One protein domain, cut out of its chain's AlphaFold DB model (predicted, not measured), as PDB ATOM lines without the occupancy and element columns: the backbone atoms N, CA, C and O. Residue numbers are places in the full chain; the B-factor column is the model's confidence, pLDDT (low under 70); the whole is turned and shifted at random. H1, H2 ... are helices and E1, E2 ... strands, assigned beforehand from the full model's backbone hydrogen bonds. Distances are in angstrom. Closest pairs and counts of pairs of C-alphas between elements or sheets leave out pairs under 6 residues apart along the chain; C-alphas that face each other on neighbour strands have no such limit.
ATOM      1  N   ILE A  75     363.768 296.249 164.253       71.69
ATOM      2  CA  ILE A  75     365.060 296.044 163.590       71.69
ATOM      3  C   ILE A  75     366.070 297.109 164.022       71.69
ATOM      4  O   ILE A  75     367.177 296.760 164.417       71.69
ATOM      5  N   SER A  76     365.691 298.391 164.025       73.38
ATOM      6  CA  SER A  76     366.585 299.467 164.469       73.38
ATOM      7  C   SER A  76     366.974 299.324 165.942       73.38
ATOM      8  O   SER A  76     368.112 299.598 166.301       73.38
ATOM      9  N   THR A  77     366.067 298.840 166.796       77.75
ATOM     10  CA  THR A  77     366.350 298.598 168.219       77.75
ATOM     11  C   THR A  77     367.298 297.412 168.411       77.75
ATOM     12  O   THR A  77     368.230 297.492 169.214       77.75
ATOM     13  N   ILE A  78     367.113 296.327 167.647       79.06
ATOM     14  CA  ILE A  78     368.029 295.174 167.634       79.06
ATOM     15  C   ILE A  78     369.418 295.611 167.166       79.06
ATOM     16  O   ILE A  78     370.404 295.283 167.825       79.06
ATOM     17  N   LEU A  79     369.492 296.371 166.068       77.69
ATOM     18  CA  LEU A  79     370.743 296.880 165.507       77.69
ATOM     19  C   LEU A  79     371.461 297.805 166.492       77.69
ATOM     20  O   LEU A  79     372.616 297.553 166.816       77.69
ATOM     21  N   HIS A  80     370.760 298.780 167.072       79.25
ATOM     22  CA  HIS A  80     371.332 299.693 168.062       79.25
ATOM     23  C   HIS A  80     371.880 298.946 169.292       79.25
ATOM     24  O   HIS A  80     372.940 299.270 169.831       79.25
ATOM     25  N   ARG A  81     371.186 297.896 169.753       79.19
ATOM     26  CA  ARG A  81     371.669 297.073 170.873       79.19
ATOM     27  C   ARG A  81     372.869 296.215 170.479       79.19
ATOM     28  O   ARG A  81     373.808 296.084 171.264       79.19
ATOM     29  N   PHE A  82     372.839 295.642 169.280       81.69
ATOM     30  CA  PHE A  82     373.945 294.881 168.711       81.69
ATOM     31  C   PHE A  82     375.207 295.744 168.583       81.69
ATOM     32  O   PHE A  82     376.273 295.319 169.028       81.69
ATOM     33  N   GLU A  83     375.082 296.973 168.086       77.12
ATOM     34  CA  GLU A  83     376.168 297.955 168.029       77.12
ATOM     35  C   GLU A  83     376.712 298.271 169.424       77.12
ATOM     36  O   GLU A  83     377.924 298.231 169.636       77.12
ATOM     37  N   GLY A  84     375.839 298.476 170.417       76.62
ATOM     38  CA  GLY A  84     376.256 298.677 171.806       76.62
ATOM     39  C   GLY A  84     377.094 297.519 172.368       76.62
ATOM     40  O   GLY A  84     378.109 297.753 173.028       76.62
ATOM     41  N   LEU A  85     376.715 296.268 172.078       79.94
ATOM     42  CA  LEU A  85     377.478 295.079 172.484       79.94
ATOM     43  C   LEU A  85     378.811 294.963 171.730       79.94
ATOM     44  O   LEU A  85     379.836 294.656 172.344       79.94
ATOM     45  N   ALA A  86     378.812 295.250 170.427       76.19
ATOM     46  CA  ALA A  86     380.010 295.229 169.598       76.19
ATOM     47  C   ALA A  86     381.035 296.278 170.060       76.19
ATOM     48  O   ALA A  86     382.214 295.959 170.235       76.19
ATOM     49  N   VAL A  87     380.597 297.507 170.349       73.88
ATOM     50  CA  VAL A  87     381.448 298.590 170.873       73.88
ATOM     51  C   VAL A  87     381.993 298.250 172.263       73.88
ATOM     52  O   VAL A  87     383.186 298.433 172.522       73.88
ATOM     53  N   ALA A  88     381.150 297.716 173.154       77.00
ATOM     54  CA  ALA A  88     381.570 297.318 174.497       77.00
ATOM     55  C   ALA A  88     382.658 296.232 174.462       77.00
ATOM     56  O   ALA A  88     383.634 296.305 175.208       77.00
ATOM     57  N   HIS A  89     382.529 295.250 173.568       76.00
ATOM     58  CA  HIS A  89     383.491 294.157 173.460       76.00
ATOM     59  C   HIS A  89     384.785 294.560 172.745       76.00
ATOM     60  O   HIS A  89     385.888 294.151 173.118       76.00
ATOM     61  N   THR A  90     384.679 295.383 171.706       70.31
ATOM     62  CA  THR A  90     385.855 295.851 170.969       70.31
ATOM     63  C   THR A  90     386.697 296.831 171.785       70.31
ATOM     64  O   THR A  90     387.880 296.976 171.477       70.31
ATOM     65  N   LYS A  91     386.143 297.415 172.863       66.56
ATOM     66  CA  LYS A  91     386.750 298.508 173.641       66.56
ATOM     67  C   LYS A  91     387.166 299.683 172.747       66.56
ATOM     68  O   LYS A  91     388.044 300.450 173.114       66.56
ATOM     69  N   LEU A  92     386.518 299.872 171.593       61.88
ATOM     70  CA  LEU A  92     386.793 301.017 170.715       61.88
ATOM     71  C   LEU A  92     386.582 302.354 171.450       61.88
ATOM     72  O   LEU A  92     387.281 303.317 171.169       61.88
ATOM     73  N   LYS A  93     385.744 302.370 172.501       53.47
ATOM     74  CA  LYS A  93     385.616 303.494 173.444       53.47
ATOM     75  C   LYS A  93     386.910 303.921 174.157       53.47
ATOM     76  O   LYS A  93     386.996 305.083 174.520       53.47
ATOM     77  N   SER A  94     387.909 303.058 174.362       49.59
ATOM     78  CA  SER A  94     389.181 303.470 174.992       49.59
ATOM     79  C   SER A  94     390.208 304.026 174.001       49.59
ATOM     80  O   SER A  94     391.209 304.579 174.429       49.59
ATOM     81  N   PHE A  95     389.950 303.921 172.693       50.25
ATOM     82  CA  PHE A  95     390.673 304.661 171.647       50.25
ATOM     83  C   PHE A  95     390.010 306.034 171.363       50.25
ATOM     84  O   PHE A  95     390.494 306.801 170.541       50.25
ATOM     85  N   ASN A  96     388.886 306.332 172.040       47.91
ATOM     86  CA  ASN A  96     387.946 307.430 171.760       47.91
ATOM     87  C   ASN A  96     388.059 308.644 172.709       47.91
ATOM     88  O   ASN A  96     387.088 309.384 172.833       47.91
ATOM     89  N   ALA A  97     389.174 308.866 173.408       48.44
ATOM     90  CA  ALA A  97     389.273 310.040 174.287       48.44
ATOM     91  C   ALA A  97     389.622 311.350 173.548       48.44
ATOM     92  O   ALA A  97     389.476 312.411 174.140       48.44
ATOM     93  N   GLU A  98     390.067 311.296 172.284       51.88
ATOM     94  CA  GLU A  98     390.826 312.417 171.698       51.88
ATOM     95  C   GLU A  98     390.280 312.990 170.375       51.88
ATOM     96  O   GLU A  98     390.774 314.014 169.921       51.88
ATOM     97  N   ILE A  99     389.271 312.385 169.728       53.44
ATOM     98  CA  ILE A  99     388.834 312.826 168.383       53.44
ATOM     99  C   ILE A  99     387.299 312.897 168.274       53.44
ATOM    100  O   ILE A  99     386.588 312.051 168.818       53.44
ATOM    101  N   ASP A 100     386.836 313.912 167.540       54.09
ATOM    102  CA  ASP A 100     385.473 314.439 167.391       54.09
ATOM    103  C   ASP A 100     384.388 313.402 167.024       54.09
ATOM    104  O   ASP A 100     384.636 312.409 166.327       54.09
ATOM    105  N   GLN A 101     383.177 313.609 167.548       56.69
ATOM    106  CA  GLN A 101     382.135 312.577 167.686       56.69
ATOM    107  C   GLN A 101     381.099 312.577 166.545       56.69
ATOM    108  O   GLN A 101     380.385 311.589 166.374       56.69
ATOM    109  N   GLU A 102     381.018 313.655 165.762       56.16
ATOM    110  CA  GLU A 102     379.839 313.973 164.939       56.16
ATOM    111  C   GLU A 102     379.807 313.293 163.553       56.16
ATOM    112  O   GLU A 102     378.748 313.203 162.941       56.16
ATOM    113  N   ASN A 103     380.927 312.736 163.073       59.09
ATOM    114  CA  ASN A 103     381.063 312.241 161.688       59.09
ATOM    115  C   ASN A 103     381.435 310.751 161.550       59.09
ATOM    116  O   ASN A 103     381.918 310.306 160.505       59.09
ATOM    117  N   ARG A 104     381.217 309.956 162.602       62.03
ATOM    118  CA  ARG A 104     381.656 308.555 162.645       62.03
ATOM    119  C   ARG A 104     380.549 307.588 162.263       62.03
ATOM    120  O   ARG A 104     379.444 307.644 162.795       62.03
ATOM    121  N   SER A 105     380.890 306.625 161.412       66.31
ATOM    122  CA  SER A 105     380.038 305.472 161.115       66.31
ATOM    123  C   SER A 105     380.759 304.171 161.466       66.31
ATOM    124  O   SER A 105     381.963 304.022 161.248       66.31
ATOM    125  N   TYR A 106     380.009 303.235 162.047       70.38
ATOM    126  CA  TYR A 106     380.482 301.896 162.380       70.38
ATOM    127  C   TYR A 106     379.834 300.898 161.429       70.38
ATOM    128  O   TYR A 106     378.630 300.961 161.191       70.38
ATOM    129  N   TYR A 107     380.602 299.944 160.917       72.19
ATOM    130  CA  TYR A 107     380.041 298.839 160.144       72.19
ATOM    131  C   TYR A 107     380.879 297.578 160.311       72.19
ATOM    132  O   TYR A 107     382.096 297.608 160.523       72.19
ATOM    133  N   LEU A 108     380.203 296.434 160.209       74.50
ATOM    134  CA  LEU A 108     380.877 295.156 160.039       74.50
ATOM    135  C   LEU A 108     381.300 295.015 158.580       74.50
ATOM    136  O   LEU A 108     380.463 294.975 157.678       74.50
ATOM    137  N   LYS A 109     382.600 294.850 158.356       79.25
ATOM    138  CA  LYS A 109     383.159 294.469 157.065       79.25
ATOM    139  C   LYS A 109     383.427 292.969 157.076       79.25
ATOM    140  O   LYS A 109     384.149 292.453 157.931       79.25
ATOM    141  N   LYS A 110     382.852 292.244 156.121       75.62
ATOM    142  CA  LYS A 110     383.201 290.838 155.907       75.62
ATOM    143  C   LYS A 110     384.550 290.783 155.192       75.62
ATOM    144  O   LYS A 110     384.658 291.249 154.063       75.62
ATOM    145  N   VAL A 111     385.567 290.226 155.846       75.81
ATOM    146  CA  VAL A 111     386.941 290.147 155.304       75.81
ATOM    147  C   VAL A 111     387.285 288.723 154.845       75.81
ATOM    148  O   VAL A 111     388.219 288.517 154.080       75.81
ATOM    149  N   GLY A 112     386.482 287.722 155.228       74.31
ATOM    150  CA  GLY A 112     386.597 286.356 154.715       74.31
ATOM    151  C   GLY A 112     385.360 285.499 154.991       74.31
ATOM    152  O   GLY A 112     384.320 285.999 155.414       74.31
ATOM    153  N   PHE A 113     385.470 284.184 154.771       61.12
ATOM    154  CA  PHE A 113     384.351 283.244 154.948       61.12
ATOM    155  C   PHE A 113     383.859 283.154 156.407       61.12
ATOM    156  O   PHE A 113     382.658 283.108 156.650       61.12
ATOM    157  N   LEU A 114     384.778 283.218 157.377       64.19
ATOM    158  CA  LEU A 114     384.503 283.115 158.823       64.19
ATOM    159  C   LEU A 114     385.023 284.315 159.632       64.19
ATOM    160  O   LEU A 114     385.035 284.281 160.864       64.19
ATOM    161  N   ARG A 115     385.495 285.365 158.951       71.00
ATOM    162  CA  ARG A 115     386.180 286.503 159.574       71.00
ATOM    163  C   ARG A 115     385.454 287.800 159.273       71.00
ATOM    164  O   ARG A 115     385.190 288.119 158.110       71.00
ATOM    165  N   TRP A 116     385.168 288.523 160.343       73.56
ATOM    166  CA  TRP A 116     384.486 289.800 160.314       73.56
ATOM    167  C   TRP A 116     385.351 290.820 161.027       73.56
ATOM    168  O   TRP A 116     385.822 290.565 162.134       73.56
ATOM    169  N   ASP A 117     385.531 291.969 160.400       77.56
ATOM    170  CA  ASP A 117     386.254 293.077 160.994       77.56
ATOM    171  C   ASP A 117     385.249 294.170 161.328       77.56
ATOM    172  O   ASP A 117     384.419 294.559 160.504       77.56
ATOM    173  N   TYR A 118     385.295 294.630 162.571       75.38
ATOM    174  CA  TYR A 118     384.541 295.799 162.988       75.38
ATOM    175  C   TYR A 118     385.409 297.021 162.698       75.38
ATOM    176  O   TYR A 118     386.482 297.154 163.297       75.38
ATOM    177  N   VAL A 119     384.987 297.840 161.732       73.00
ATOM    178  CA  VAL A 119     385.766 298.970 161.213       73.00
ATOM    179  C   VAL A 119     385.149 300.280 161.693       73.00
ATOM    180  O   VAL A 119     383.929 300.455 161.653       73.00
ATOM    181  N   LEU A 120     386.007 301.182 162.168       71.62
ATOM    182  CA  LEU A 120     385.659 302.560 162.481       71.62
ATOM    183  C   LEU A 120     386.101 303.463 161.333       71.62
ATOM    184  O   LEU A 120     387.296 303.523 161.036       71.62
ATOM    185  N   ASN A 121     385.151 304.200 160.763       71.94
ATOM    186  CA  ASN A 121     385.432 305.178 159.724       71.94
ATOM    187  C   ASN A 121     385.368 306.602 160.267       71.94
ATOM    188  O   ASN A 121     384.402 306.954 160.946       71.94
ATOM    189  N   ASP A 122     386.369 307.410 159.909       72.69
ATOM    190  CA  ASP A 122     386.294 308.869 160.009       72.69
ATOM    191  C   ASP A 122     385.957 309.460 158.653       72.69
ATOM    192  O   ASP A 122     386.545 309.073 157.634       72.69
ATOM    193  N   TYR A 123     385.071 310.448 158.650       69.19
ATOM    194  CA  TYR A 123     384.927 311.334 157.509       69.19
ATOM    195  C   TYR A 123     385.798 312.566 157.735       69.19
ATOM    196  O   TYR A 123     385.499 313.392 158.596       69.19
ATOM    197  N   ASN A 124     386.866 312.705 156.946       69.62
ATOM    198  CA  ASN A 124     387.669 313.921 156.960       69.62
ATOM    199  C   ASN A 124     387.060 314.941 155.976       69.62
ATOM    200  O   ASN A 124     387.177 314.745 154.759       69.62
ATOM    201  N   PRO A 125     386.447 316.040 156.459       69.75
ATOM    202  CA  PRO A 125     385.813 317.031 155.593       69.75
ATOM    203  C   PRO A 125     386.814 317.758 154.685       69.75
ATOM    204  O   PRO A 125     386.422 318.224 153.620       69.75
ATOM    205  N   GLY A 126     388.101 317.814 155.056       74.38
ATOM    206  CA  GLY A 126     389.148 318.438 154.244       74.38
ATOM    207  C   GLY A 126     389.547 317.630 153.005       74.38
ATOM    208  O   GLY A 126     390.024 318.203 152.031       74.38
ATOM    209  N   GLU A 127     389.332 316.312 153.010       73.44
ATOM    210  CA  GLU A 127     389.687 315.428 151.887       73.44
ATOM    211  C   GLU A 127     388.471 314.862 151.144       73.44
ATOM    212  O   GLU A 127     388.633 314.247 150.086       73.44
ATOM    213  N   GLY A 128     387.262 315.011 151.699       75.31
ATOM    214  CA  GLY A 128     386.037 314.426 151.147       75.31
ATOM    215  C   GLY A 128     386.076 312.894 151.061       75.31
ATOM    216  O   GLY A 128     385.358 312.299 150.259       75.31
ATOM    217  N   LYS A 129     386.945 312.244 151.844       76.75
ATOM    218  CA  LYS A 129     387.172 310.795 151.821       76.75
ATOM    219  C   LYS A 129     386.977 310.191 153.200       76.75
ATOM    220  O   LYS A 129     387.352 310.767 154.220       76.75
ATOM    221  N   VAL A 130     386.417 308.988 153.193       73.94
ATOM    222  CA  VAL A 130     386.237 308.160 154.380       73.94
ATOM    223  C   VAL A 130     387.503 307.329 154.588       73.94
ATOM    224  O   VAL A 130     387.954 306.665 153.653       73.94
ATOM    225  N   ARG A 131     388.093 307.381 155.786       71.38
ATOM    226  CA  ARG A 131     389.287 306.601 156.140       71.38
ATOM    227  C   ARG A 131     388.955 305.578 157.225       71.38
ATOM    228  O   ARG A 131     388.422 305.942 158.272       71.38
ATOM    229  N   ASP A 132     389.327 304.321 156.984       72.69
ATOM    230  CA  ASP A 132     389.263 303.235 157.966       72.69
ATOM    231  C   ASP A 132     390.350 303.493 159.039       72.69
ATOM    232  O   ASP A 132     391.535 303.251 158.805       72.69
ATOM    233  N   ILE A 133     389.975 304.026 160.209       67.00
ATOM    234  CA  ILE A 133     390.920 304.422 161.278       67.00
ATOM    235  C   ILE A 133     391.429 303.195 162.035       67.00
ATOM    236  O   ILE A 133     392.587 303.113 162.442       67.00
ATOM    237  N   SER A 134     390.532 302.243 162.290       67.19
ATOM    238  CA  SER A 134     390.821 301.092 163.132       67.19
ATOM    239  C   SER A 134     389.922 299.931 162.757       67.19
ATOM    240  O   SER A 134     388.711 300.090 162.598       67.19
ATOM    241  N   SER A 135     390.520 298.750 162.628       68.44
ATOM    242  CA  SER A 135     389.798 297.501 162.429       68.44
ATOM    243  C   SER A 135     390.160 296.537 163.549       68.44
ATOM    244  O   SER A 135     391.334 296.272 163.820       68.44
ATOM    245  N   LYS A 136     389.142 296.005 164.230       73.88
ATOM    246  CA  LYS A 136     389.330 294.914 165.187       73.88
ATOM    247  C   LYS A 136     388.704 293.647 164.633       73.88
ATOM    248  O   LYS A 136     387.528 293.631 164.274       73.88
ATOM    249  N   LYS A 137     389.505 292.583 164.605       76.94
ATOM    250  CA  LYS A 137     389.075 291.255 164.166       76.94
ATOM    251  C   LYS A 137     388.088 290.678 165.173       76.94
ATOM    252  O   LYS A 137     388.391 290.602 166.365       76.94
ATOM    253  N   VAL A 138     386.932 290.247 164.690       78.56
ATOM    254  CA  VAL A 138     385.880 289.606 165.479       78.56
ATOM    255  C   VAL A 138     385.587 288.227 164.885       78.56
ATOM    256  O   VAL A 138     385.488 288.048 163.670       78.56
ATOM    257  N   SER A 139     385.469 287.217 165.747       79.75
ATOM    258  CA  SER A 139     385.082 285.877 165.302       79.75
ATOM    259  C   SER A 139     383.567 285.763 165.117       79.75
ATOM    260  O   SER A 139     382.790 286.397 165.835       79.75
ATOM    261  N   LEU A 140     383.140 284.909 164.180       78.69
ATOM    262  CA  LEU A 140     381.725 284.658 163.875       78.69
ATOM    263  C   LEU A 140     380.898 284.311 165.126       78.69
ATOM    264  O   LEU A 140     379.779 284.790 165.276       78.69
ATOM    265  N   GLY A 141     381.464 283.516 166.043       80.12
ATOM    266  CA  GLY A 141     380.777 283.103 167.268       80.12
ATOM    267  C   GLY A 141     380.384 284.283 168.157       80.12
ATOM    268  O   GLY A 141     379.264 284.328 168.653       80.12
ATOM    269  N   HIS A 142     381.255 285.285 168.297       79.69
ATOM    270  CA  HIS A 142     380.940 286.473 169.093       79.69
ATOM    271  C   HIS A 142     379.858 287.330 168.434       79.69
ATOM    272  O   HIS A 142     378.931 287.759 169.115       79.69
ATOM    273  N   VAL A 143     379.920 287.505 167.109       80.75
ATOM    274  CA  VAL A 143     378.880 288.217 166.344       80.75
ATOM    275  C   VAL A 143     377.528 287.517 166.495       80.75
ATOM    276  O   VAL A 143     376.526 288.171 166.778       80.75
ATOM    277  N   ALA A 144     377.506 286.188 166.374       81.69
ATOM    278  CA  ALA A 144     376.300 285.385 166.538       81.69
ATOM    279  C   ALA A 144     375.730 285.497 167.959       81.69
ATOM    280  O   ALA A 144     374.530 285.707 168.115       81.69
ATOM    281  N   VAL A 145     376.575 285.436 168.993       86.69
ATOM    282  CA  VAL A 145     376.152 285.606 170.392       86.69
ATOM    283  C   VAL A 145     375.582 287.003 170.639       86.69
ATOM    284  O   VAL A 145     374.568 287.126 171.324       86.69
ATOM    285  N   TRP A 146     376.181 288.062 170.089       83.81
ATOM    286  CA  TRP A 146     375.645 289.419 170.241       83.81
ATOM    287  C   TRP A 146     374.315 289.586 169.531       83.81
ATOM    288  O   TRP A 146     373.398 290.164 170.103       83.81
ATOM    289  N   LEU A 147     374.189 289.045 168.320       82.81
ATOM    290  CA  LEU A 147     372.940 289.078 167.575       82.81
ATOM    291  C   LEU A 147     371.845 288.313 168.320       82.81
ATOM    292  O   LEU A 147     370.777 288.868 168.563       82.81
ATOM    293  N   LEU A 148     372.136 287.093 168.777       84.88
ATOM    294  CA  LEU A 148     371.208 286.279 169.559       84.88
ATOM    295  C   LEU A 148     370.770 287.003 170.837       84.88
ATOM    296  O   LEU A 148     369.582 287.065 171.142       84.88
ATOM    297  N   ARG A 149     371.719 287.592 171.573       83.56
ATOM    298  CA  ARG A 149     371.439 288.303 172.825       83.56
ATOM    299  C   ARG A 149     370.632 289.581 172.593       83.56
ATOM    300  O   ARG A 149     369.740 289.871 173.385       83.56
ATOM    301  N   SER A 150     370.915 290.322 171.524       82.00
ATOM    302  CA  SER A 150     370.141 291.504 171.137       82.00
ATOM    303  C   SER A 150     368.720 291.139 170.723       82.00
ATOM    304  O   SER A 150     367.782 291.789 171.175       82.00
TER     305      SER A 150
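AT A GLANCE: This is residues 75 to 150 of the 180 residues of an uncharacterized protein of Mariprofundus sp. KV (UniProt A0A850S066). A long, strongly twisted sheet of three antiparallel strands, with E2 between E1 and E3, runs most of the length of the domain, and two helices, H1 and H3, form a loose V near one end of it. H1 comes near the sheet with its second half, while H3 continues directly from the end of E3; the turn between E2 and E3 lies at the far end of the long axis. The printed part has 76 residues, with named elements in the order H1, H2, E1, E2, E3, H3, and its class is mixed, helices and strands. It is compact, with a radius of gyration of the C-alphas of 13.2 A, and spans 39 by 26 by 24 A.

HOW THE PARTS SIT: E1, residues 104 to 110, E2, residues 115 to 124, and E3, residues 129 to 139, form a meander, each strand the antiparallel neighbour of the one before. The hairpin of E1 and E2 has an angle of 152 degrees between directions, with N 109 and O 117 2.8 A apart, within hydrogen-bond range. The hairpin of E2 and E3 has an angle of 157 degrees, with N 133 and O 120 2.8 A apart and N 118 and O 136 3.0 A apart, both within hydrogen-bond range. E3 bends by 56 degrees at residue 134. H1, residues 75 to 90, only grazes the sheet with residues 83 to 90; its closest C-alphas to E3 are those of Thr 90 and Lys 136, 6.8 A apart. H3, residues 140 to 150, only grazes the sheet with residues 140 to 143. H1 and H3 touch, their closest C-alphas being those of Ile 78 and Ser 150, 5.5 A apart. They run opposite ways at a steep tilt of 50 degrees. H2, residues 92 to 95, only grazes the sheet and is apart from H3. H1 and H2 are close but not clearly touching, with the C-alphas of Val 87 and Lys 93 closest at 6.9 A. In H1 and H3 every O i to N i+4 pair is within hydrogen-bond range; H2 is too short for such a pair.

IN THESE COORDINATES: E3 is 28.4 A from first to last C-alpha, E2 27.6 A and E1 19.0 A. C-alpha 129, where E3 begins, is at (387.172, 310.795, 151.821). H1 is 22.1 A long, from C-alpha 75 at (365.060, 296.044, 163.590). H2 measures 5.4 A. H3 is 15.3 A long and ends with C-alpha 150 at (370.141, 291.504, 171.137).

THE WHOLE: The two C-alphas farthest apart, those of Gly 126 and Leu 148, are 39.9 A apart. The printed part has no cut and no long link; the link from H2 to E1 is short, and the others are tight. The mean pLDDT of the printed part is 71.6, with residues 91 to 105, 113 to 114, 123 to 125 and 133 to 135 under 70.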